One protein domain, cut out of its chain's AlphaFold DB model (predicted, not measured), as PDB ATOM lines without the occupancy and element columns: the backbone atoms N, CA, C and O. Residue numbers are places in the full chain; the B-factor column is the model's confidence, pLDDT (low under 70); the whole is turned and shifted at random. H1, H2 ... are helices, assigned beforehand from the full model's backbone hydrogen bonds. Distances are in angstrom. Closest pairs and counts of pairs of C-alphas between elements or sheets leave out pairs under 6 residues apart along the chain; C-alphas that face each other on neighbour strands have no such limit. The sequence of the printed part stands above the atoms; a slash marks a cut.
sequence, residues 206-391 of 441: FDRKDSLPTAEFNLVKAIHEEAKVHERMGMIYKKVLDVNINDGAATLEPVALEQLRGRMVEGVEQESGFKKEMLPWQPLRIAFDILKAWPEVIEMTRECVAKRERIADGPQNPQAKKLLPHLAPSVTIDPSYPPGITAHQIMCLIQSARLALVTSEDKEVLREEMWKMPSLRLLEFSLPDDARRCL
ATOM      1  N   PHE A 206      95.956 149.405 192.697       83.56
ATOM      2  CA  PHE A 206      95.973 149.082 194.127       83.56
ATOM      3  C   PHE A 206      97.212 148.286 194.580       83.56
ATOM      4  O   PHE A 206      97.405 148.107 195.788       83.56
ATOM      5  N   ASP A 207      98.068 147.843 193.655       82.94
ATOM      6  CA  ASP A 207      99.319 147.150 193.978       82.94
ATOM      7  C   ASP A 207     100.304 148.071 194.720       82.94
ATOM      8  O   ASP A 207     100.245 149.297 194.657       82.94
ATOM      9  N   ARG A 208     101.264 147.468 195.432       81.44
ATOM     10  CA  ARG A 208     102.399 148.174 196.069       81.44
ATOM     11  C   ARG A 208     103.706 148.032 195.286       81.44
ATOM     12  O   ARG A 208     104.783 148.235 195.837       81.44
ATOM     13  N   LYS A 209     103.621 147.630 194.020       84.12
ATOM     14  CA  LYS A 209     104.795 147.480 193.157       84.12
ATOM     15  C   LYS A 209     105.296 148.852 192.726       84.12
ATOM     16  O   LYS A 209     104.494 149.771 192.554       84.12
ATOM     17  N   ASP A 210     106.610 148.970 192.561       84.38
ATOM     18  CA  ASP A 210     107.212 150.171 191.988       84.38
ATOM     19  C   ASP A 210     106.768 150.303 190.523       84.38
ATOM     20  O   ASP A 210     107.047 149.426 189.699       84.38
ATOM     21  N   SER A 211     106.027 151.365 190.206       85.69
ATOM     22  CA  SER A 211     105.532 151.614 188.848       85.69
ATOM     23  C   SER A 211     106.564 152.287 187.946       85.69
ATOM     24  O   SER A 211     106.380 152.302 186.727       85.69
ATOM     25  N   LEU A 212     107.646 152.832 188.510       89.06
ATOM     26  CA  LEU A 212     108.635 153.623 187.777       89.06
ATOM     27  C   LEU A 212     109.369 152.822 186.687       89.06
ATOM     28  O   LEU A 212     109.395 153.304 185.554       89.06
ATOM     29  N   PRO A 213     109.875 151.594 186.935       88.94
ATOM     30  CA  PRO A 213     110.533 150.812 185.883       88.94
ATOM     31  C   PRO A 213     109.583 150.452 184.736       88.94
ATOM     32  O   PRO A 213     109.967 150.436 183.569       88.94
ATOM     33  N   THR A 214     108.308 150.204 185.061       88.12
ATOM     34  CA  THR A 214     107.273 149.963 184.049       88.12
ATOM     35  C   THR A 214     107.093 151.215 183.195       88.12
ATOM     36  O   THR A 214     107.196 151.133 181.974       88.12
ATOM     37  N   ALA A 215     106.902 152.381 183.814       89.19
ATOM     38  CA  ALA A 215     106.750 153.645 183.099       89.19
ATOM     39  C   ALA A 215     107.947 153.963 182.181       89.19
ATOM     40  O   ALA A 215     107.737 154.231 180.998       89.19
ATOM     41  N   GLU A 216     109.181 153.862 182.688       90.75
ATOM     42  CA  GLU A 216     110.414 154.105 181.922       90.75
ATOM     43  C   GLU A 216     110.501 153.204 180.689       90.75
ATOM     44  O   GLU A 216     110.671 153.680 179.564       90.75
ATOM     45  N   PHE A 217     110.320 151.896 180.885       89.19
ATOM     46  CA  PHE A 217     110.392 150.933 179.795       89.19
ATOM     47  C   PHE A 217     109.344 151.211 178.715       89.19
ATOM     48  O   PHE A 217     109.634 151.138 177.523       89.19
ATOM     49  N   ASN A 218     108.117 151.555 179.109       88.06
ATOM     50  CA  ASN A 218     107.044 151.787 178.146       88.06
ATOM     51  C   ASN A 218     107.194 153.100 177.383       88.06
ATOM     52  O   ASN A 218     106.796 153.156 176.222       88.06
ATOM     53  N   LEU A 219     107.805 154.119 177.991       88.38
ATOM     54  CA  LEU A 219     108.213 155.330 177.287       88.38
ATOM     55  C   LEU A 219     109.269 155.009 176.218       88.38
ATOM     56  O   LEU A 219     109.113 155.412 175.067       88.38
ATOM     57  N   VAL A 220     110.301 154.224 176.561       89.44
ATOM     58  CA  VAL A 220     111.324 153.775 175.598       89.44
ATOM     59  C   VAL A 220     110.686 152.971 174.461       89.44
ATOM     60  O   VAL A 220     110.929 153.238 173.284       89.44
ATOM     61  N   LYS A 221     109.820 152.013 174.810       86.81
ATOM     62  CA  LYS A 221     109.083 151.181 173.853       86.81
ATOM     63  C   LYS A 221     108.221 152.024 172.911       86.81
ATOM     64  O   LYS A 221     108.175 151.725 171.725       86.81
ATOM     65  N   ALA A 222     107.557 153.067 173.410       85.38
ATOM     66  CA  ALA A 222     106.716 153.936 172.589       85.38
ATOM     67  C   ALA A 222     107.520 154.669 171.506       85.38
ATOM     68  O   ALA A 222     107.103 154.681 170.351       85.38
ATOM     69  N   ILE A 223     108.692 155.210 171.856       85.56
ATOM     70  CA  ILE A 223     109.586 155.876 170.894       85.56
ATOM     71  C   ILE A 223     110.075 154.899 169.827       85.56
ATOM     72  O   ILE A 223     110.036 155.201 168.635       85.56
ATOM     73  N   HIS A 224     110.487 153.708 170.250       85.81
ATOM     74  CA  HIS A 224     110.968 152.676 169.342       85.81
ATOM     75  C   HIS A 224     109.889 152.166 168.377       85.81
ATOM     76  O   HIS A 224     110.143 151.997 167.186       85.81
ATOM     77  N   GLU A 225     108.672 151.917 168.869       84.88
ATOM     78  CA  GLU A 225     107.567 151.472 168.017       84.88
ATOM     79  C   GLU A 225     107.139 152.552 167.021       84.88
ATOM     80  O   GLU A 225     106.834 152.215 165.876       84.88
ATOM     81  N   GLU A 226     107.188 153.836 167.392       83.06
ATOM     82  CA  GLU A 226     106.943 154.895 166.413       83.06
ATOM     83  C   GLU A 226     108.040 154.924 165.340       83.06
ATOM     84  O   GLU A 226     107.733 154.966 164.148       83.06
ATOM     85  N   ALA A 227     109.317 154.810 165.721       82.12
ATOM     86  CA  ALA A 227     110.409 154.754 164.751       82.12
ATOM     87  C   ALA A 227     110.205 153.625 163.721       82.12
ATOM     88  O   ALA A 227     110.411 153.840 162.526       82.12
ATOM     89  N   LYS A 228     109.693 152.455 164.142       82.38
ATOM     90  CA  LYS A 228     109.309 151.354 163.233       82.38
ATOM     91  C   LYS A 228     108.127 151.694 162.323       82.38
ATOM     92  O   LYS A 228     108.009 151.157 161.220       82.38
ATOM     93  N   VAL A 229     107.171 152.499 162.787       80.94
ATOM     94  CA  VAL A 229     106.057 152.973 161.949       80.94
ATOM     95  C   VAL A 229     106.598 153.882 160.851       80.94
ATOM     96  O   VAL A 229     106.295 153.645 159.683       80.94
ATOM     97  N   HIS A 230     107.448 154.846 161.198       76.06
ATOM     98  CA  HIS A 230     108.076 155.734 160.223       76.06
ATOM     99  C   HIS A 230     109.011 154.991 159.257       76.06
ATOM    100  O   HIS A 230     109.023 155.295 158.064       76.06
ATOM    101  N   GLU A 231     109.730 153.967 159.725       79.50
ATOM    102  CA  GLU A 231     110.544 153.114 158.852       79.50
ATOM    103  C   GLU A 231     109.703 152.427 157.774       79.50
ATOM    104  O   GLU A 231     110.038 152.454 156.589       79.50
ATOM    105  N   ARG A 232     108.536 151.896 158.157       78.50
ATOM    106  CA  ARG A 232     107.570 151.324 157.206       78.50
ATOM    107  C   ARG A 232     107.008 152.351 156.222       78.50
ATOM    108  O   ARG A 232     106.537 151.959 155.158       78.50
ATOM    109  N   MET A 233     107.063 153.639 156.556       73.31
ATOM    110  CA  MET A 233     106.702 154.751 155.670       73.31
ATOM    111  C   MET A 233     107.880 155.237 154.801       73.31
ATOM    112  O   MET A 233     107.716 156.187 154.042       73.31
ATOM    113  N   GLY A 234     109.045 154.580 154.868       71.56
ATOM    114  CA  GLY A 234     110.214 154.857 154.026       71.56
ATOM    115  C   GLY A 234     111.253 155.801 154.637       71.56
ATOM    116  O   GLY A 234     112.202 156.180 153.951       71.56
ATOM    117  N   MET A 235     111.098 156.184 155.906       72.50
ATOM    118  CA  MET A 235     112.107 156.944 156.655       72.50
ATOM    119  C   MET A 235     113.151 155.991 157.255       72.50
ATOM    120  O   MET A 235     112.909 154.798 157.367       72.50
ATOM    121  N   ILE A 236     114.347 156.468 157.612       71.94
ATOM    122  CA  ILE A 236     115.396 155.601 158.180       71.94
ATOM    123  C   ILE A 236     115.899 156.214 159.483       71.94
ATOM    124  O   ILE A 236     116.580 157.238 159.464       71.94
ATOM    125  N   TYR A 237     115.598 155.536 160.593       76.25
ATOM    126  CA  TYR A 237     115.964 155.926 161.961       76.25
ATOM    127  C   TYR A 237     116.818 154.849 162.631       76.25
ATOM    128  O   TYR A 237     116.482 154.270 163.667       76.25
ATOM    129  N   LYS A 238     117.913 154.501 161.951       71.75
ATOM    130  CA  LYS A 238     118.753 153.340 162.255       71.75
ATOM    131  C   LYS A 238     119.252 153.323 163.704       71.75
ATOM    132  O   LYS A 238     119.244 152.270 164.327       71.75
ATOM    133  N   LYS A 239     119.648 154.467 164.267       76.12
ATOM    134  CA  LYS A 239     120.187 154.542 165.636       76.12
ATOM    135  C   LYS A 239     119.127 154.269 166.694       76.12
ATOM    136  O   LYS A 239     119.448 153.708 167.736       76.12
ATOM    137  N   VAL A 240     117.881 154.659 166.429       73.75
ATOM    138  CA  VAL A 240     116.747 154.356 167.308       73.75
ATOM    139  C   VAL A 240     116.347 152.887 167.172       73.75
ATOM    140  O   VAL A 240     116.094 152.234 168.179       73.75
ATOM    141  N   LEU A 241     116.345 152.349 165.952       74.69
ATOM    142  CA  LEU A 241     115.940 150.970 165.649       74.69
ATOM    143  C   LEU A 241     116.981 149.903 166.029       74.69
ATOM    144  O   LEU A 241     116.618 148.754 166.270       74.69
ATOM    145  N   ASP A 242     118.260 150.272 166.136       76.12
ATOM    146  CA  ASP A 242     119.334 149.397 166.631       76.12
ATOM    147  C   ASP A 242     119.215 149.130 168.154       76.12
ATOM    148  O   ASP A 242     119.934 148.294 168.718       76.12
ATOM    149  N   VAL A 243     118.298 149.815 168.851       75.25
ATOM    150  CA  VAL A 243     118.011 149.585 170.272       75.25
ATOM    151  C   VAL A 243     117.193 148.300 170.438       75.25
ATOM    152  O   VAL A 243     115.996 148.254 170.182       75.25
ATOM    153  N   ASN A 244     117.831 147.233 170.921       73.44
ATOM    154  CA  ASN A 244     117.168 145.946 171.140       73.44
ATOM    155  C   ASN A 244     116.159 145.991 172.312       73.44
ATOM    156  O   ASN A 244     116.564 146.092 173.473       73.44
ATOM    157  N   ILE A 245     114.861 145.861 172.005       71.81
ATOM    158  CA  ILE A 245     113.740 145.795 172.964       71.81
ATOM    159  C   ILE A 245     113.050 144.422 172.861       71.81
ATOM    160  O   ILE A 245     111.922 144.318 172.380       71.81
ATOM    161  N   ASN A 246     113.738 143.352 173.265       59.91
ATOM    162  CA  ASN A 246     113.185 141.989 173.212       59.91
ATOM    163  C   ASN A 246     112.621 141.483 174.555       59.91
ATOM    164  O   ASN A 246     111.840 140.533 174.553       59.91
ATOM    165  N   ASP A 247     112.935 142.142 175.677       53.81
ATOM    166  CA  ASP A 247     112.501 141.736 177.020       53.81
ATOM    167  C   ASP A 247     111.398 142.657 177.563       53.81
ATOM    168  O   ASP A 247     111.391 143.856 177.294       53.81
ATOM    169  N   GLY A 248     110.442 142.118 178.325       55.97
ATOM    170  CA  GLY A 248     109.404 142.922 178.984       55.97
ATOM    171  C   GLY A 248     109.941 143.693 180.200       55.97
ATOM    172  O   GLY A 248     110.890 143.260 180.843       55.97
ATOM    173  N   ALA A 249     109.284 144.797 180.585       54.50
ATOM    174  CA  ALA A 249     109.683 145.641 181.729       54.50
ATOM    175  C   ALA A 249     109.936 144.877 183.046       54.50
ATOM    176  O   ALA A 249     110.710 145.322 183.883       54.50
ATOM    177  N   ALA A 250     109.267 143.735 183.243       52.66
ATOM    178  CA  ALA A 250     109.344 142.937 184.466       52.66
ATOM    179  C   ALA A 250     110.620 142.079 184.589       52.66
ATOM    180  O   ALA A 250     110.844 141.499 185.647       52.66
ATOM    181  N   THR A 251     111.427 141.966 183.528       57.28
ATOM    182  CA  THR A 251     112.623 141.104 183.483       57.28
ATOM    183  C   THR A 251     113.931 141.878 183.334       57.28
ATOM    184  O   THR A 251     114.994 141.264 183.294       57.28
ATOM    185  N   LEU A 252     113.876 143.211 183.249       66.12
ATOM    186  CA  LEU A 252     115.058 144.056 183.092       66.12
ATOM    187  C   LEU A 252     115.540 144.573 184.450       66.12
ATOM    188  O   LEU A 252     114.821 145.283 185.150       66.12
ATOM    189  N   GLU A 253     116.783 144.241 184.793       74.62
ATOM    190  CA  GLU A 253     117.488 144.841 185.927       74.62
ATOM    191  C   GLU A 253     117.565 146.374 185.764       74.62
ATOM    192  O   GLU A 253     117.740 146.853 184.637       74.62
ATOM    193  N   PRO A 254     117.511 147.172 186.851       76.69
ATOM    194  CA  PRO A 254     117.517 148.639 186.770       76.69
ATOM    195  C   PRO A 254     118.666 149.217 185.929       76.69
ATOM    196  O   PRO A 254     118.469 150.146 185.152       76.69
ATOM    197  N   VAL A 255     119.854 148.612 186.024       78.81
ATOM    198  CA  VAL A 255     121.043 149.014 185.251       78.81
ATOM    199  C   VAL A 255     120.850 148.784 183.748       78.81
ATOM    200  O   VAL A 255     121.277 149.600 182.933       78.81
ATOM    201  N   ALA A 256     120.190 147.691 183.359       82.00
ATOM    202  CA  ALA A 256     119.902 147.400 181.958       82.00
ATOM    203  C   ALA A 256     118.875 148.386 181.382       82.00
ATOM    204  O   ALA A 256     119.006 148.818 180.234       82.00
ATOM    205  N   LEU A 257     117.884 148.780 182.185       85.06
ATOM    206  CA  LEU A 257     116.879 149.762 181.790       85.06
ATOM    207  C   LEU A 257     117.478 151.166 181.627       85.06
ATOM    208  O   LEU A 257     117.211 151.827 180.624       85.06
ATOM    209  N   GLU A 258     118.373 151.576 182.527       86.38
ATOM    210  CA  GLU A 258     119.094 152.847 182.409       86.38
ATOM    211  C   GLU A 258     119.952 152.901 181.134       86.38
ATOM    212  O   GLU A 258     119.932 153.899 180.408       86.38
ATOM    213  N   GLN A 259     120.667 151.818 180.812       85.88
ATOM    214  CA  GLN A 259     121.434 151.708 179.565       85.88
ATOM    215  C   GLN A 259     120.531 151.751 178.328       85.88
ATOM    216  O   GLN A 259     120.889 152.345 177.306       85.88
ATOM    217  N   LEU A 260     119.357 151.118 178.395       87.06
ATOM    218  CA  LEU A 260     118.368 151.151 177.324       87.06
ATOM    219  C   LEU A 260     117.856 152.580 177.095       87.06
ATOM    220  O   LEU A 260     117.863 153.052 175.958       87.06
ATOM    221  N   ARG A 261     117.496 153.289 178.172       90.69
ATOM    222  CA  ARG A 261     117.103 154.702 178.131       90.69
ATOM    223  C   ARG A 261     118.216 155.574 177.559       90.69
ATOM    224  O   ARG A 261     117.947 156.373 176.668       90.69
ATOM    225  N   GLY A 262     119.450 155.418 178.040       88.56
ATOM    226  CA  GLY A 262     120.602 156.197 177.581       88.56
ATOM    227  C   GLY A 262     120.815 156.078 176.072       88.56
ATOM    228  O   GLY A 262     120.875 157.093 175.382       88.56
ATOM    229  N   ARG A 263     120.815 154.844 175.547       87.25
ATOM    230  CA  ARG A 263     120.931 154.583 174.101       87.25
ATOM    231  C   ARG A 263     119.763 155.152 173.301       87.25
ATOM    232  O   ARG A 263     119.985 155.701 172.230       87.25
ATOM    233  N   MET A 264     118.538 155.042 173.814       90.31
ATOM    234  CA  MET A 264     117.356 155.618 173.167       90.31
ATOM    235  C   MET A 264     117.460 157.145 173.075       90.31
ATOM    236  O   MET A 264     117.273 157.714 172.002       90.31
ATOM    237  N   VAL A 265     117.808 157.813 174.181       89.12
ATOM    238  CA  VAL A 265     117.960 159.275 174.217       89.12
ATOM    239  C   VAL A 265     119.074 159.732 173.275       89.12
ATOM    240  O   VAL A 265     118.875 160.664 172.498       89.12
ATOM    241  N   GLU A 266     120.220 159.052 173.301       88.88
ATOM    242  CA  GLU A 266     121.338 159.326 172.397       88.88
ATOM    243  C   GLU A 266     120.949 159.119 170.926       88.88
ATOM    244  O   GLU A 266     121.242 159.973 170.089       88.88
ATOM    245  N   GLY A 267     120.249 158.024 170.612       84.31
ATOM    246  CA  GLY A 267     119.778 157.718 169.264       84.31
ATOM    247  C   GLY A 267     118.885 158.822 168.699       84.31
ATOM    248  O   GLY A 267     119.139 159.302 167.594       84.31
ATOM    249  N   VAL A 268     117.905 159.290 169.478       85.56
ATOM    250  CA  VAL A 268     117.005 160.384 169.070       85.56
ATOM    251  C   VAL A 268     117.750 161.717 168.927       85.56
ATOM    252  O   VAL A 268     117.525 162.438 167.957       85.56
ATOM    253  N   GLU A 269     118.658 162.062 169.850       85.88
ATOM    254  CA  GLU A 269     119.454 163.301 169.758       85.88
ATOM    255  C   GLU A 269     120.371 163.311 168.526       85.88
ATOM    256  O   GLU A 269     120.562 164.347 167.887       85.88
ATOM    257  N   GLN A 270     120.921 162.153 168.158       83.38
ATOM    258  CA  GLN A 270     121.791 162.015 166.993       83.38
ATOM    259  C   GLN A 270     121.023 161.959 165.663       83.38
ATOM    260  O   GLN A 270     121.616 162.195 164.607       83.38
ATOM    261  N   GLU A 271     119.719 161.681 165.690       81.88
ATOM    262  CA  GLU A 271     118.844 161.655 164.519       81.88
ATOM    263  C   GLU A 271     118.002 162.927 164.422       81.88
ATOM    264  O   GLU A 271     116.798 162.959 164.677       81.88
ATOM    265  N   SER A 272     118.651 164.006 163.972       67.38
ATOM    266  CA  SER A 272     118.012 165.322 163.830       67.38
ATOM    267  C   SER A 272     116.742 165.333 162.962       67.38
ATOM    268  O   SER A 272     115.924 166.232 163.129       67.38
ATOM    269  N   GLY A 273     116.559 164.359 162.057       71.00
ATOM    270  CA  GLY A 273     115.323 164.172 161.287       71.00
ATOM    271  C   GLY A 273     114.165 163.697 162.166       71.00
ATOM    272  O   GLY A 273     113.146 164.374 162.245       71.00
ATOM    273  N   PHE A 274     114.370 162.618 162.923       73.44
ATOM    274  CA  PHE A 274     113.363 162.062 163.829       73.44
ATOM    275  C   PHE A 274     112.946 163.070 164.908       73.44
ATOM    276  O   PHE A 274     111.761 163.306 165.130       73.44
ATOM    277  N   LYS A 275     113.917 163.770 165.511       71.00
ATOM    278  CA  LYS A 275     113.646 164.808 166.521       71.00
ATOM    279  C   LYS A 275     112.871 166.016 165.971       71.00
ATOM    280  O   LYS A 275     112.144 166.653 166.730       71.00
ATOM    281  N   LYS A 276     113.034 166.359 164.685       71.06
ATOM    282  CA  LYS A 276     112.284 167.446 164.021       71.06
ATOM    283  C   LYS A 276     110.867 167.027 163.637       71.06
ATOM    284  O   LYS A 276     109.977 167.870 163.620       71.06
ATOM    285  N   GLU A 277     110.672 165.750 163.325       70.69
ATOM    286  CA  GLU A 277     109.362 165.181 163.006       70.69
ATOM    287  C   GLU A 277     108.499 164.933 164.242       70.69
ATOM    288  O   GLU A 277     107.273 164.968 164.135       70.69
ATOM    289  N   MET A 278     109.128 164.779 165.414       72.50
ATOM    290  CA  MET A 278     108.481 164.888 166.721       72.50
ATOM    291  C   MET A 278     107.986 166.318 166.945       72.50
ATOM    292  O   MET A 278     108.605 167.112 167.661       72.50
ATOM    293  N   LEU A 279     106.870 166.656 166.304       62.00
ATOM    294  CA  LEU A 279     106.244 167.961 166.456       62.00
ATOM    295  C   LEU A 279     105.937 168.189 167.944       62.00
ATOM    296  O   LEU A 279     105.559 167.241 168.635       62.00
ATOM    297  N   PRO A 280     106.055 169.423 168.459       55.56
ATOM    298  CA  PRO A 280     105.942 169.672 169.897       55.56
ATOM    299  C   PRO A 280     104.621 169.214 170.537       55.56
ATOM    300  O   PRO A 280     104.584 168.894 171.720       55.56
ATOM    301  N   TRP A 281     103.550 169.138 169.744       51.75
ATOM    302  CA  TRP A 281     102.218 168.677 170.152       51.75
ATOM    303  C   TRP A 281     102.000 167.161 170.031       51.75
ATOM    304  O   TRP A 281     100.926 166.655 170.362       51.75
ATOM    305  N   GLN A 282     102.977 166.405 169.522       65.12
ATOM    306  CA  GLN A 282     102.869 164.954 169.440       65.12
ATOM    307  C   GLN A 282     103.180 164.317 170.804       65.12
ATOM    308  O   GLN A 282     104.199 164.641 171.420       65.12
ATOM    309  N   PRO A 283     102.378 163.331 171.256       65.25
ATOM    310  CA  PRO A 283     102.634 162.584 172.491       65.25
ATOM    311  C   PRO A 283     104.051 161.998 172.590       65.25
ATOM    312  O   PRO A 283     104.573 161.812 173.687       65.25
ATOM    313  N   LEU A 284     104.671 161.725 171.441       75.12
ATOM    314  CA  LEU A 284     106.018 161.185 171.334       75.12
ATOM    315  C   LEU A 284     107.101 162.165 171.790       75.12
ATOM    316  O   LEU A 284     108.049 161.748 172.453       75.12
ATOM    317  N   ARG A 285     106.947 163.462 171.486       77.19
ATOM    318  CA  ARG A 285     107.915 164.480 171.902       77.19
ATOM    319  C   ARG A 285     107.939 164.610 173.420       77.19
ATOM    320  O   ARG A 285     109.002 164.561 174.025       77.19
ATOM    321  N   ILE A 286     106.754 164.665 174.029       75.06
ATOM    322  CA  ILE A 286     106.591 164.691 175.487       75.06
ATOM    323  C   ILE A 286     107.207 163.434 176.115       75.06
ATOM    324  O   ILE A 286     107.914 163.534 177.114       75.06
ATOM    325  N   ALA A 287     106.984 162.251 175.530       80.81
ATOM    326  CA  ALA A 287     107.593 161.013 176.016       80.81
ATOM    327  C   ALA A 287     109.131 161.067 175.978       80.81
ATOM    328  O   ALA A 287     109.783 160.675 176.947       80.81
ATOM    329  N   PHE A 288     109.708 161.594 174.894       85.69
ATOM    330  CA  PHE A 288     111.150 161.793 174.766       85.69
ATOM    331  C   PHE A 288     111.701 162.793 175.790       85.69
ATOM    332  O   PHE A 288     112.672 162.480 176.480       85.69
ATOM    333  N   ASP A 289     111.070 163.958 175.942       83.44
ATOM    334  CA  ASP A 289     111.527 164.985 176.880       83.44
ATOM    335  C   ASP A 289     111.459 164.483 178.337       83.44
ATOM    336  O   ASP A 289     112.378 164.720 179.122       83.44
ATOM    337  N   ILE A 290     110.439 163.683 178.682       84.75
ATOM    338  CA  ILE A 290     110.346 162.999 179.983       84.75
ATOM    339  C   ILE A 290     111.478 161.982 180.164       84.75
ATOM    340  O   ILE A 290     112.089 161.945 181.230       84.75
ATOM    341  N   LEU A 291     111.791 161.162 179.153       89.00
ATOM    342  CA  LEU A 291     112.902 160.201 179.234       89.00
ATOM    343  C   LEU A 291     114.266 160.883 179.375       89.00
ATOM    344  O   LEU A 291     115.152 160.387 180.079       89.00
ATOM    345  N   LYS A 292     114.443 162.025 178.712       88.94
ATOM    346  CA  LYS A 292     115.651 162.838 178.835       88.94
ATOM    347  C   LYS A 292     115.797 163.386 180.256       88.94
ATOM    348  O   LYS A 292     116.879 163.286 180.828       88.94
ATOM    349  N   ALA A 293     114.701 163.868 180.844       88.12
ATOM    350  CA  ALA A 293     114.642 164.356 182.222       88.12
ATOM    351  C   ALA A 293     114.467 163.246 183.284       88.12
ATOM    352  O   ALA A 293     114.342 163.543 184.472       88.12
ATOM    353  N   TRP A 294     114.463 161.967 182.890       91.75
ATOM    354  CA  TRP A 294     114.078 160.851 183.762       91.75
ATOM    355  C   TRP A 294     114.814 160.784 185.111       91.75
ATOM    356  O   TRP A 294     114.139 160.550 186.113       91.75
ATOM    357  N   PRO A 295     116.142 161.027 185.203       90.50
ATOM    358  CA  PRO A 295     116.849 161.013 186.487       90.50
ATOM    359  C   PRO A 295     116.327 162.052 187.492       90.50
ATOM    360  O   PRO A 295     116.232 161.767 188.681       90.50
ATOM    361  N   GLU A 296     115.936 163.237 187.020       86.19
ATOM    362  CA  GLU A 296     115.340 164.277 187.866       86.19
ATOM    363  C   GLU A 296     113.901 163.896 188.245       86.19
ATOM    364  O   GLU A 296     113.489 163.990 189.404       86.19
ATOM    365  N   VAL A 297     113.135 163.389 187.271       86.81
ATOM    366  CA  VAL A 297     111.747 162.951 187.467       86.81
ATOM    367  C   VAL A 297     111.655 161.836 188.509       86.81
ATOM    368  O   VAL A 297     110.779 161.889 189.373       86.81
ATOM    369  N   ILE A 298     112.545 160.838 188.465       91.19
ATOM    370  CA  ILE A 298     112.526 159.708 189.402       91.19
ATOM    371  C   ILE A 298     112.880 160.137 190.829       91.19
ATOM    372  O   ILE A 298     112.247 159.667 191.777       91.19
ATOM    373  N   GLU A 299     113.838 161.051 190.993       89.25
ATOM    374  CA  GLU A 299     114.215 161.601 192.296       89.25
ATOM    375  C   GLU A 299     113.036 162.352 192.924       89.25
ATOM    376  O   GLU A 299     112.589 161.999 194.019       89.25
ATOM    377  N   MET A 300     112.443 163.291 192.178       85.25
ATOM    378  CA  MET A 300     111.265 164.039 192.626       85.25
ATOM    379  C   MET A 300     110.066 163.128 192.914       85.25
ATOM    380  O   MET A 300     109.329 163.357 193.873       85.25
ATOM    381  N   THR A 301     109.864 162.077 192.111       86.44
ATOM    382  CA  THR A 301     108.742 161.150 192.314       86.44
ATOM    383  C   THR A 301     108.914 160.374 193.613       86.44
ATOM    384  O   THR A 301     107.970 160.242 194.393       86.44
ATOM    385  N   ARG A 302     110.128 159.878 193.882       89.50
ATOM    386  CA  ARG A 302     110.445 159.163 195.125       89.50
ATOM    387  C   ARG A 302     110.305 160.069 196.341       89.50
ATOM    388  O   ARG A 302     109.765 159.627 197.354       89.50
ATOM    389  N   GLU A 303     110.729 161.324 196.232       86.00
ATOM    390  CA  GLU A 303     110.555 162.323 197.286       86.00
ATOM    391  C   GLU A 303     109.066 162.583 197.579       86.00
ATOM    392  O   GLU A 303     108.649 162.495 198.735       86.00
ATOM    393  N   CYS A 304     108.254 162.810 196.539       83.00
ATOM    394  CA  CYS A 304     106.799 162.983 196.644       83.00
ATOM    395  C   CYS A 304     106.134 161.788 197.345       83.00
ATOM    396  O   CYS A 304     105.353 161.954 198.289       83.00
ATOM    397  N   VAL A 305     106.503 160.563 196.948       85.56
ATOM    398  CA  VAL A 305     105.967 159.337 197.553       85.56
ATOM    399  C   VAL A 305     106.383 159.211 199.020       85.56
ATOM    400  O   VAL A 305     105.537 158.901 199.863       85.56
ATOM    401  N   ALA A 306     107.654 159.471 199.343       86.00
ATOM    402  CA  ALA A 306     108.185 159.391 200.704       86.00
ATOM    403  C   ALA A 306     107.513 160.402 201.646       86.00
ATOM    404  O   ALA A 306     107.191 160.070 202.789       86.00
ATOM    405  N   LYS A 307     107.230 161.608 201.144       82.25
ATOM    406  CA  LYS A 307     106.498 162.662 201.859       82.25
ATOM    407  C   LYS A 307     104.993 162.416 201.958       82.25
ATOM    408  O   LYS A 307     104.309 163.172 202.645       82.25
ATOM    409  N   ARG A 308     104.478 161.358 201.316       79.94
ATOM    410  CA  ARG A 308     103.042 161.052 201.230       79.94
ATOM    411  C   ARG A 308     102.251 162.254 200.704       79.94
ATOM    412  O   ARG A 308     101.182 162.573 201.228       79.94
ATOM    413  N   GLU A 309     102.793 162.955 199.710       75.56
ATOM    414  CA  GLU A 309     102.107 164.087 199.092       75.56
ATOM    415  C   GLU A 309     100.865 163.567 198.357       75.56
ATOM    416  O   GLU A 309     100.956 162.766 197.437       75.56
ATOM    417  N   ARG A 310      99.671 163.971 198.807       60.94
ATOM    418  CA  ARG A 310      98.391 163.452 198.278       60.94
ATOM    419  C   ARG A 310      97.523 164.503 197.609       60.94
ATOM    420  O   ARG A 310      96.465 164.167 197.076       60.94
ATOM    421  N   ILE A 311      97.915 165.767 197.711       57.25
ATOM    422  CA  ILE A 311      96.946 166.841 197.611       57.25
ATOM    423  C   ILE A 311      97.480 168.091 196.932       57.25
ATOM    424  O   ILE A 311      98.623 168.507 197.112       57.25
ATOM    425  N   ALA A 312      96.518 168.770 196.327       35.06
ATOM    426  CA  ALA A 312      96.173 170.134 196.696       35.06
ATOM    427  C   ALA A 312      95.926 170.296 198.222       35.06
ATOM    428  O   ALA A 312      94.807 170.059 198.650       35.06
ATOM    429  N   ASP A 313      96.967 170.614 199.022       37.12
ATOM    430  CA  ASP A 313      97.000 170.783 200.515       37.12
ATOM    431  C   ASP A 313      97.809 169.742 201.331       37.12
ATOM    432  O   ASP A 313      97.801 169.757 202.562       37.12
ATOM    433  N   GLY A 314      98.573 168.856 200.677       34.50
ATOM    434  CA  GLY A 314      99.681 168.152 201.332       34.50
ATOM    435  C   GLY A 314     100.822 169.144 201.557       34.50
ATOM    436  O   GLY A 314     100.672 170.314 201.190       34.50
ATOM    437  N   PRO A 315     101.983 168.743 202.105       34.88
ATOM    438  CA  PRO A 315     103.174 169.569 201.965       34.88
ATOM    439  C   PRO A 315     103.433 169.753 200.463       34.88
ATOM    440  O   PRO A 315     103.992 168.885 199.813       34.88
ATOM    441  N   GLN A 316     102.927 170.849 199.891       45.03
ATOM    442  CA  GLN A 316     103.096 171.155 198.482       45.03
ATOM    443  C   GLN A 316     104.587 171.337 198.272       45.03
ATOM    444  O   GLN A 316     105.190 172.152 198.981       45.03
ATOM    445  N   ASN A 317     105.168 170.640 197.294       46.41
ATOM    446  CA  ASN A 317     106.485 171.003 196.802       46.41
ATOM    447  C   ASN A 317     106.507 172.539 196.588       46.41
ATOM    448  O   ASN A 317     105.758 173.054 195.745       46.41
ATOM    449  N   PRO A 318     107.319 173.301 197.349       52.72
ATOM    450  CA  PRO A 318     107.315 174.761 197.280       52.72
ATOM    451  C   PRO A 318     107.638 175.279 195.873       52.72
ATOM    452  O   PRO A 318     107.187 176.359 195.481       52.72
ATOM    453  N   GLN A 319     108.383 174.492 195.088       52.84
ATOM    454  CA  GLN A 319     108.680 174.782 193.691       52.84
ATOM    455  C   GLN A 319     107.447 174.607 192.797       52.84
ATOM    456  O   GLN A 319     107.226 175.441 191.921       52.84
ATOM    457  N   ALA A 320     106.593 173.610 193.050       49.69
ATOM    458  CA  ALA A 320     105.362 173.393 192.288       49.69
ATOM    459  C   ALA A 320     104.370 174.546 192.445       49.69
ATOM    460  O   ALA A 320     103.834 175.041 191.456       49.69
ATOM    461  N   LYS A 321     104.208 175.060 193.669       53.69
ATOM    462  CA  LYS A 321     103.368 176.238 193.933       53.69
ATOM    463  C   LYS A 321     103.860 177.489 193.193       53.69
ATOM    464  O   LYS A 321     103.052 178.298 192.742       53.69
ATOM    465  N   LYS A 322     105.183 177.648 193.063       56.12
ATOM    466  CA  LYS A 322     105.825 178.804 192.419       56.12
ATOM    467  C   LYS A 322     105.852 178.702 190.889       56.12
ATOM    468  O   LYS A 322     105.665 179.708 190.212       56.12
ATOM    469  N   LEU A 323     106.116 177.516 190.345       52.59
ATOM    470  CA  LEU A 323     106.301 177.293 188.906       52.59
ATOM    471  C   LEU A 323     105.000 176.917 188.188       52.59
ATOM    472  O   LEU A 323     104.862 177.198 186.996       52.59
ATOM    473  N   LEU A 324     104.055 176.299 188.903       52.72
ATOM    474  CA  LEU A 324     102.845 175.687 188.355       52.72
ATOM    475  C   LEU A 324     101.596 175.993 189.214       52.72
ATOM    476  O   LEU A 324     100.905 175.075 189.658       52.72
ATOM    477  N   PRO A 325     101.238 177.277 189.428       48.31
ATOM    478  CA  PRO A 325     100.131 177.665 190.314       48.31
ATOM    479  C   PRO A 325      98.756 177.121 189.878       48.31
ATOM    480  O   PRO A 325      97.854 176.989 190.698       48.31
ATOM    481  N   HIS A 326      98.593 176.754 188.604       45.34
ATOM    482  CA  HIS A 326      97.375 176.148 188.055       45.34
ATOM    483  C   HIS A 326      97.253 174.637 188.328       45.34
ATOM    484  O   HIS A 326      96.176 174.071 188.147       45.34
ATOM    485  N   LEU A 327      98.328 173.970 188.765       45.66
ATOM    486  CA  LEU A 327      98.300 172.556 189.156       45.66
ATOM    487  C   LEU A 327      97.832 172.338 190.593       45.66
ATOM    488  O   LEU A 327      97.474 171.219 190.952       45.66
ATOM    489  N   ALA A 328      97.808 173.403 191.392       41.88
ATOM    490  CA  ALA A 328      97.511 173.362 192.813       41.88
ATOM    491  C   ALA A 328      96.138 172.768 193.210       41.88
ATOM    492  O   ALA A 328      96.016 172.490 194.394       41.88
ATOM    493  N   PRO A 329      95.139 172.537 192.320       43.00
ATOM    494  CA  PRO A 329      93.917 171.811 192.689       43.00
ATOM    495  C   PRO A 329      93.538 170.590 191.824       43.00
ATOM    496  O   PRO A 329      92.514 169.968 192.098       43.00
ATOM    497  N   SER A 330      94.262 170.241 190.753       46.34
ATOM    498  CA  SER A 330      93.624 169.468 189.665       46.34
ATOM    499  C   SER A 330      93.481 167.959 189.889       46.34
ATOM    500  O   SER A 330      92.598 167.356 189.281       46.34
ATOM    501  N   VAL A 331      94.273 167.335 190.768       50.38
ATOM    502  CA  VAL A 331      94.164 165.892 191.048       50.38
ATOM    503  C   VAL A 331      94.421 165.629 192.528       50.38
ATOM    504  O   VAL A 331      95.561 165.606 192.978       50.38
ATOM    505  N   THR A 332      93.351 165.431 193.293       59.53
ATOM    506  CA  THR A 332      93.439 164.835 194.632       59.53
ATOM    507  C   THR A 332      93.182 163.347 194.482       59.53
ATOM    508  O   THR A 332      92.148 162.974 193.930       59.53
ATOM    509  N   ILE A 333      94.109 162.500 194.927       64.19
ATOM    510  CA  ILE A 333      93.891 161.051 194.906       64.19
ATOM    511  C   ILE A 333      92.780 160.694 195.902       64.19
ATOM    512  O   ILE A 333      92.737 161.256 197.000       64.19
ATOM    513  N   ASP A 334      91.867 159.789 195.537       66.81
ATOM    514  CA  ASP A 334      90.816 159.374 196.472       66.81
ATOM    515  C   ASP A 334      91.451 158.815 197.759       66.81
ATOM    516  O   ASP A 334      92.427 158.060 197.667       66.81
ATOM    517  N   PRO A 335      90.902 159.094 198.956       66.50
ATOM    518  CA  PRO A 335      91.394 158.491 200.192       66.50
ATOM    519  C   PRO A 335      91.473 156.958 200.147       66.50
ATOM    520  O   PRO A 335      92.370 156.394 200.779       66.50
ATOM    521  N   SER A 336      90.614 156.302 199.350       68.19
ATOM    522  CA  SER A 336      90.623 154.847 199.140       68.19
ATOM    523  C   SER A 336      91.912 154.298 198.520       68.19
ATOM    524  O   SER A 336      92.159 153.097 198.614       68.19
ATOM    525  N   TYR A 337      92.758 155.142 197.936       73.75
ATOM    526  CA  TYR A 337      94.067 154.781 197.404       73.75
ATOM    527  C   TYR A 337      95.180 155.139 198.407       73.75
ATOM    528  O   TYR A 337      95.693 156.262 198.354       73.75
ATOM    529  N   PRO A 338      95.568 154.243 199.344       74.75
ATOM    530  CA  PRO A 338      96.540 154.553 200.399       74.75
ATOM    531  C   PRO A 338      97.907 155.017 199.866       74.75
ATOM    532  O   PRO A 338      98.302 154.627 198.765       74.75
ATOM    533  N   PRO A 339      98.677 155.811 200.636       80.25
ATOM    534  CA  PRO A 339     100.019 156.216 200.231       80.25
ATOM    535  C   PRO A 339     100.913 155.012 199.909       80.25
ATOM    536  O   PRO A 339     100.882 153.981 200.581       80.25
ATOM    537  N   GLY A 340     101.739 155.167 198.881       78.31
ATOM    538  CA  GLY A 340     102.742 154.186 198.455       78.31
ATOM    539  C   GLY A 340     102.240 153.105 197.496       78.31
ATOM    540  O   GLY A 340     103.060 152.375 196.946       78.31
ATOM    541  N   ILE A 341     100.935 153.009 197.234       85.56
ATOM    542  CA  ILE A 341     100.436 152.141 196.156       85.56
ATOM    543  C   ILE A 341     100.744 152.733 194.778       85.56
ATOM    544  O   ILE A 341     101.019 153.927 194.646       85.56
ATOM    545  N   THR A 342     100.612 151.919 193.740       87.69
ATOM    546  CA  THR A 342     100.859 152.290 192.348       87.69
ATOM    547  C   THR A 342     100.068 153.527 191.911       87.69
ATOM    548  O   THR A 342     100.664 154.434 191.346       87.69
ATOM    549  N   ALA A 343      98.775 153.664 192.233       83.62
ATOM    550  CA  ALA A 343      98.019 154.884 191.904       83.62
ATOM    551  C   ALA A 343      98.633 156.168 192.507       83.62
ATOM    552  O   ALA A 343      98.705 157.198 191.837       83.62
ATOM    553  N   HIS A 344      99.127 156.101 193.749       83.69
ATOM    554  CA  HIS A 344      99.825 157.213 194.402       83.69
ATOM    555  C   HIS A 344     101.179 157.498 193.745       83.69
ATOM    556  O   HIS A 344     101.505 158.655 193.493       83.69
ATOM    557  N   GLN A 345     101.942 156.455 193.417       86.75
ATOM    558  CA  GLN A 345     103.218 156.595 192.715       86.75
ATOM    559  C   GLN A 345     103.041 157.226 191.327       86.75
ATOM    560  O   GLN A 345     103.799 158.121 190.969       86.75
ATOM    561  N   ILE A 346     102.013 156.824 190.572       85.81
ATOM    562  CA  ILE A 346     101.686 157.385 189.252       85.81
ATOM    563  C   ILE A 346     101.284 158.857 189.365       85.81
ATOM    564  O   ILE A 346     101.688 159.673 188.540       85.81
ATOM    565  N   MET A 347     100.511 159.216 190.391       82.12
ATOM    566  CA  MET A 347     100.152 160.609 190.662       82.12
ATOM    567  C   MET A 347     101.410 161.455 190.920       82.12
ATOM    568  O   MET A 347     101.591 162.483 190.261       82.12
ATOM    569  N   CYS A 348     102.316 160.982 191.783       81.75
ATOM    570  CA  CYS A 348     103.606 161.635 192.015       81.75
ATOM    571  C   CYS A 348     104.446 161.722 190.730       81.75
ATOM    572  O   CYS A 348     104.957 162.792 190.419       81.75
ATOM    573  N   LEU A 349     104.518 160.646 189.936       84.81
ATOM    574  CA  LEU A 349     105.237 160.623 188.657       84.81
ATOM    575  C   LEU A 349     104.727 161.699 187.704       84.81
ATOM    576  O   LEU A 349     105.513 162.428 187.103       84.81
ATOM    577  N   ILE A 350     103.406 161.815 187.573       80.25
ATOM    578  CA  ILE A 350     102.778 162.842 186.750       80.25
ATOM    579  C   ILE A 350     103.200 164.228 187.236       80.25
ATOM    580  O   ILE A 350     103.643 165.036 186.426       80.25
ATOM    581  N   GLN A 351     103.100 164.515 188.535       76.44
ATOM    582  CA  GLN A 351     103.492 165.817 189.081       76.44
ATOM    583  C   GLN A 351     104.975 166.127 188.842       76.44
ATOM    584  O   GLN A 351     105.301 167.214 188.366       76.44
ATOM    585  N   SER A 352     105.862 165.170 189.109       80.69
ATOM    586  CA  SER A 352     107.306 165.309 188.918       80.69
ATOM    587  C   SER A 352     107.682 165.515 187.454       80.69
ATOM    588  O   SER A 352     108.432 166.437 187.143       80.69
ATOM    589  N   ALA A 353     107.102 164.736 186.538       80.25
ATOM    590  CA  ALA A 353     107.285 164.933 185.103       80.25
ATOM    591  C   ALA A 353     106.837 166.336 184.678       80.25
ATOM    592  O   ALA A 353     107.524 166.999 183.905       80.25
ATOM    593  N   ARG A 354     105.718 166.833 185.230       75.38
ATOM    594  CA  ARG A 354     105.267 168.192 184.926       75.38
ATOM    595  C   ARG A 354     106.248 169.266 185.407       75.38
ATOM    596  O   ARG A 354     106.436 170.258 184.709       75.38
ATOM    597  N   LEU A 355     106.872 169.083 186.568       74.62
ATOM    598  CA  LEU A 355     107.860 170.024 187.103       74.62
ATOM    599  C   LEU A 355     109.140 170.052 186.267       74.62
ATOM    600  O   LEU A 355     109.556 171.136 185.865       74.62
ATOM    601  N   ALA A 356     109.693 168.877 185.953       77.19
ATOM    602  CA  ALA A 356     110.924 168.743 185.173       77.19
ATOM    603  C   ALA A 356     110.799 169.349 183.762       77.19
ATOM    604  O   ALA A 356     111.723 169.961 183.236       77.19
ATOM    605  N   LEU A 357     109.631 169.216 183.127       73.00
ATOM    606  CA  LEU A 357     109.409 169.783 181.793       73.00
ATOM    607  C   LEU A 357     109.293 171.316 181.811       73.00
ATOM    608  O   LEU A 357     109.719 171.986 180.872       73.00
ATOM    609  N   VAL A 358     108.759 171.900 182.887       67.31
ATOM    610  CA  VAL A 358     108.571 173.359 183.036       67.31
ATOM    611  C   VAL A 358     109.874 174.080 183.390       67.31
ATOM    612  O   VAL A 358     109.962 175.305 183.263       67.31
ATOM    613  N   THR A 359     110.891 173.352 183.839       63.84
ATOM    614  CA  THR A 359     112.251 173.864 184.049       63.84
ATOM    615  C   THR A 359     113.141 173.719 182.809       63.84
ATOM    616  O   THR A 359     114.243 174.263 182.809       63.84
ATOM    617  N   SER A 360     112.661 173.064 181.743       65.62
ATOM    618  CA  SER A 360     113.396 172.906 180.482       65.62
ATOM    619  C   SER A 360     113.401 174.178 179.615       65.62
ATOM    620  O   SER A 360     112.566 175.070 179.779       65.62
ATOM    621  N   GLU A 361     114.342 174.258 178.669       59.12
ATOM    622  CA  GLU A 361     114.501 175.396 177.744       59.12
ATOM    623  C   GLU A 361     113.251 175.649 176.868       59.12
ATOM    624  O   GLU A 361     112.995 176.790 176.484       59.12
ATOM    625  N   ASP A 362     112.407 174.630 176.651       59.84
ATOM    626  CA  ASP A 362     111.192 174.666 175.813       59.84
ATOM    627  C   ASP A 362     109.902 174.999 176.611       59.84
ATOM    628  O   ASP A 362     108.777 174.686 176.203       59.84
ATOM    629  N   LYS A 363     110.053 175.648 177.773       61.59
ATOM    630  CA  LYS A 363     109.018 175.867 178.800       61.59
ATOM    631  C   LYS A 363     107.658 176.364 178.302       61.59
ATOM    632  O   LYS A 363     106.641 175.903 178.814       61.59
ATOM    633  N   GLU A 364     107.610 177.324 177.378       58.81
ATOM    634  CA  GLU A 364     106.328 177.902 176.934       58.81
ATOM    635  C   GLU A 364     105.558 176.956 176.001       58.81
ATOM    636  O   GLU A 364     104.349 176.804 176.151       58.81
ATOM    637  N   VAL A 365     106.261 176.231 175.125       58.94
ATOM    638  CA  VAL A 365     105.652 175.227 174.236       58.94
ATOM    639  C   VAL A 365     105.140 174.036 175.048       58.94
ATOM    640  O   VAL A 365     104.011 173.583 174.871       58.94
ATOM    641  N   LEU A 366     105.938 173.567 176.008       55.97
ATOM    642  CA  LEU A 366     105.546 172.467 176.886       55.97
ATOM    643  C   LEU A 366     104.406 172.867 177.834       55.97
ATOM    644  O   LEU A 366     103.524 172.052 178.094       55.97
ATOM    645  N   ARG A 367     104.348 174.123 178.299       55.94
ATOM    646  CA  ARG A 367     103.243 174.625 179.136       55.94
ATOM    647  C   ARG A 367     101.895 174.597 178.404       55.94
ATOM    648  O   ARG A 367     100.900 174.220 179.022       55.94
ATOM    649  N   GLU A 368     101.847 174.971 177.125       56.00
ATOM    650  CA  GLU A 368     100.613 174.918 176.323       56.00
ATOM    651  C   GLU A 368     100.193 173.481 175.974       56.00
ATOM    652  O   GLU A 368      99.006 173.155 175.994       56.00
ATOM    653  N   GLU A 369     101.149 172.589 175.715       56.28
ATOM    654  CA  GLU A 369     100.863 171.212 175.288       56.28
ATOM    655  C   GLU A 369     100.564 170.262 176.454       56.28
ATOM    656  O   GLU A 369      99.726 169.358 176.349       56.28
ATOM    657  N   MET A 370     101.144 170.516 177.627       52.62
ATOM    658  CA  MET A 370     100.820 169.773 178.843       52.62
ATOM    659  C   MET A 370      99.391 170.018 179.346       52.62
ATOM    660  O   MET A 370      98.889 169.249 180.170       52.62
ATOM    661  N   TRP A 371      98.721 171.052 178.836       48.88
ATOM    662  CA  TRP A 371      97.297 171.287 179.051       48.88
ATOM    663  C   TRP A 371      96.411 170.252 178.336       48.88
ATOM    664  O   TRP A 371      95.271 170.043 178.747       48.88
ATOM    665  N   LYS A 372      96.912 169.598 177.272       49.94
ATOM    666  CA  LYS A 372      96.082 168.770 176.386       49.94
ATOM    667  C   LYS A 372      96.017 167.292 176.795       49.94
ATOM    668  O   LYS A 372      94.900 166.813 176.971       49.94
ATOM    669  N   MET A 373      97.134 166.554 176.935       54.78
ATOM    670  CA  MET A 373      97.089 165.078 177.147       54.78
ATOM    671  C   MET A 373      98.298 164.350 177.831       54.78
ATOM    672  O   MET A 373      98.431 163.136 177.645       54.78
ATOM    673  N   PRO A 374      99.215 164.962 178.612       54.88
ATOM    674  CA  PRO A 374     100.410 164.246 179.104       54.88
ATOM    675  C   PRO A 374     100.138 163.221 180.224       54.88
ATOM    676  O   PRO A 374     100.843 162.219 180.337       54.88
ATOM    677  N   SER A 375      99.127 163.438 181.067       63.25
ATOM    678  CA  SER A 375      98.928 162.628 182.277       63.25
ATOM    679  C   SER A 375      98.269 161.278 181.993       63.25
ATOM    680  O   SER A 375      98.616 160.293 182.635       63.25
ATOM    681  N   LEU A 376      97.413 161.195 180.975       64.75
ATOM    682  CA  LEU A 376      96.786 159.971 180.489       64.75
ATOM    683  C   LEU A 376      97.839 159.062 179.882       64.75
ATOM    684  O   LEU A 376      97.776 157.855 180.066       64.75
ATOM    685  N   ARG A 377      98.822 159.643 179.188       72.50
ATOM    686  CA  ARG A 377      99.943 158.899 178.617       72.50
ATOM    687  C   ARG A 377     100.864 158.374 179.699       72.50
ATOM    688  O   ARG A 377     101.201 157.203 179.661       72.50
ATOM    689  N   LEU A 378     101.211 159.184 180.697       76.56
ATOM    690  CA  LEU A 378     101.988 158.701 181.840       76.56
ATOM    691  C   LEU A 378     101.242 157.627 182.638       76.56
ATOM    692  O   LEU A 378     101.854 156.632 183.020       76.56
ATOM    693  N   LEU A 379      99.928 157.770 182.831       79.25
ATOM    694  CA  LEU A 379      99.084 156.717 183.394       79.25
ATOM    695  C   LEU A 379      99.118 155.457 182.517       79.25
ATOM    696  O   LEU A 379      99.381 154.375 183.028       79.25
ATOM    697  N   GLU A 380      98.900 155.592 181.206       81.94
ATOM    698  CA  GLU A 380      98.959 154.490 180.242       81.94
ATOM    699  C   GLU A 380     100.322 153.787 180.334       81.94
ATOM    700  O   GLU A 380     100.370 152.599 180.632       81.94
ATOM    701  N   PHE A 381     101.434 154.506 180.197       85.75
ATOM    702  CA  PHE A 381     102.787 153.949 180.264       85.75
ATOM    703  C   PHE A 381     103.133 153.333 181.620       85.75
ATOM    704  O   PHE A 381     103.934 152.404 181.668       85.75
ATOM    705  N   SER A 382     102.517 153.779 182.712       86.81
ATOM    706  CA  SER A 382     102.751 153.204 184.043       86.81
ATOM    707  C   SER A 382     101.987 151.901 184.297       86.81
ATOM    708  O   SER A 382     102.284 151.192 185.257       86.81
ATOM    709  N   LEU A 383     101.001 151.566 183.461       86.50
ATOM    710  CA  LEU A 383     100.212 150.341 183.582       86.50
ATOM    711  C   LEU A 383     100.833 149.188 182.776       86.50
ATOM    712  O   LEU A 383     101.451 149.434 181.741       86.50
ATOM    713  N   PRO A 384     100.622 147.917 183.162       84.75
ATOM    714  CA  PRO A 384     100.934 146.759 182.317       84.75
ATOM    715  C   PRO A 384     100.210 146.784 180.953       84.75
ATOM    716  O   PRO A 384      99.099 147.303 180.847       84.75
ATOM    717  N   ASP A 385     100.811 146.196 179.908       81.50
ATOM    718  CA  ASP A 385     100.304 146.239 178.518       81.50
ATOM    719  C   ASP A 385      98.835 145.779 178.374       81.50
ATOM    720  O   ASP A 385      98.078 146.320 177.562       81.50
ATOM    721  N   ASP A 386      98.410 144.780 179.146       81.81
ATOM    722  CA  ASP A 386      97.040 144.265 179.140       81.81
ATOM    723  C   ASP A 386      96.070 145.152 179.937       81.81
ATOM    724  O   ASP A 386      94.951 145.391 179.481       81.81
ATOM    725  N   ALA A 387      96.510 145.717 181.063       83.31
ATOM    726  CA  ALA A 387      95.760 146.680 181.867       83.31
ATOM    727  C   ALA A 387      95.456 147.983 181.103       83.31
ATOM    728  O   ALA A 387      94.332 148.489 181.162       83.31
ATOM    729  N   ARG A 388      96.415 148.494 180.314       81.62
ATOM    730  CA  ARG A 388      96.265 149.720 179.499       81.62
ATOM    731  C   ARG A 388      95.047 149.713 178.591       81.62
ATOM    732  O   ARG A 388      94.467 150.759 178.311       81.62
ATOM    733  N   ARG A 389      94.641 148.533 178.115       79.94
ATOM    734  CA  ARG A 389      93.516 148.395 177.184       79.94
ATOM    735  C   ARG A 389      92.186 148.845 177.793       79.94
ATOM    736  O   ARG A 389      91.303 149.212 177.028       79.94
ATOM    737  N   CYS A 390      92.054 148.882 179.123       79.75
ATOM    738  CA  CYS A 390      90.866 149.442 179.771       79.75
ATOM    739  C   CYS A 390      90.670 150.935 179.450       79.75
ATOM    740  O   CYS A 390      89.540 151.374 179.255       79.75
ATOM    741  N   LEU A 391      91.755 151.707 179.301       77.31
ATOM    742  CA  LEU A 391      91.684 153.136 178.957       77.31
ATOM    743  C   LEU A 391      91.101 153.384 177.554       77.31
ATOM    744  O   LEU A 391      90.622 154.480 177.266       77.31
TER     745      LEU A 391
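What this domain is: This is residues 206 to 391 of the 441 residues of an uncharacterized protein of Vitrella brassicaformis (strain CCMP3155) (UniProt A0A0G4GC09). Two groups of crossed helices are set end to end along the longest axis: at one end the longest helix, H1, has H3 at its side, and at the other H6 crosses H8. H5 and H10 lie in the middle and bridge the groups, with H2 and H4 toward one end and H7 toward the other. The printed part has 186 residues with eleven named helices, H1 to H11 in chain order, and no named strand, an all-helix class. It is compact, with a radius of gyration of the C-alphas of 16.5 A and spans of 50 by 37 by 30 A.

Where its parts are: H1, residues 212 to 232, runs 30.7 A from C-alpha 212 at (108.635, 153.623, 187.777) to C-alpha 232 at (107.570, 151.324, 157.206). H3, residues 254 to 270, and H8, residues 342 to 358, are each 24.3 A long. H6 holds residues 294 to 306, 18.0 A; H5, 283 to 292, 14.5 A; H10, 374 to 382, 12.3 A. The shorter ones are H2, 238 to 241; H4, 272 to 277; H7, 318 to 323; H9, 363 to 369; and H11, 387 to 391, ending at C-alpha 391 at (91.684, 153.136, 178.957).

How they stand to each other: H1 touches H3 with residues 213 to 220 alone, the same way at a steep tilt of 37 degrees, only just beyond shallow; the closest C-alphas, of Val 220 and Arg 261, are 6.4 A apart. Residues 216 to 223 alone touch H5, closest C-alphas Leu 219 and Ala 287, 5.9 A. Residues 212 to 219 alone touch H10, about perpendicular at 76 degrees, closest C-alphas Ala 215 and Ser 382, 4.1 A. H2 touches H1, closest C-alphas Val 240 and His 224, 6.4 A. H3 and H4 touch only at the corner, and only just, with 3 pairs of C-alphas within 8 A. H8, the hub, touches five helices, among them H6, opposite ways at a steep tilt of 47 degrees, closest C-alphas Leu 349 and Thr 301, 5.1 A. H8 and H9 touch only at the corner. With 3 pairs of C-alphas within 8 A each, H7 only just touches H8 and H11 only just touches H10. H3 and H8 are apart. Every O i to N i+4 pair is within hydrogen-bond range in H1 and H3 to H10; H2, with 4 residues, is too short for any O i to N i+4 pair, and H11 has 0 of 1 O i to N i+4 pairs within range, but 2 of 2 O i to N i+3 pairs.

The domain as a whole: The C-alphas farthest apart, of Gly 234 and Asp 313, are 50.9 A apart. The printed part has no cut. The long links are H2 to H3, H6 to H7 and H7 to H8. Mean pLDDT of the printed part is 73.4; residues 310 to 336 and 358 to 376 are among those under 70.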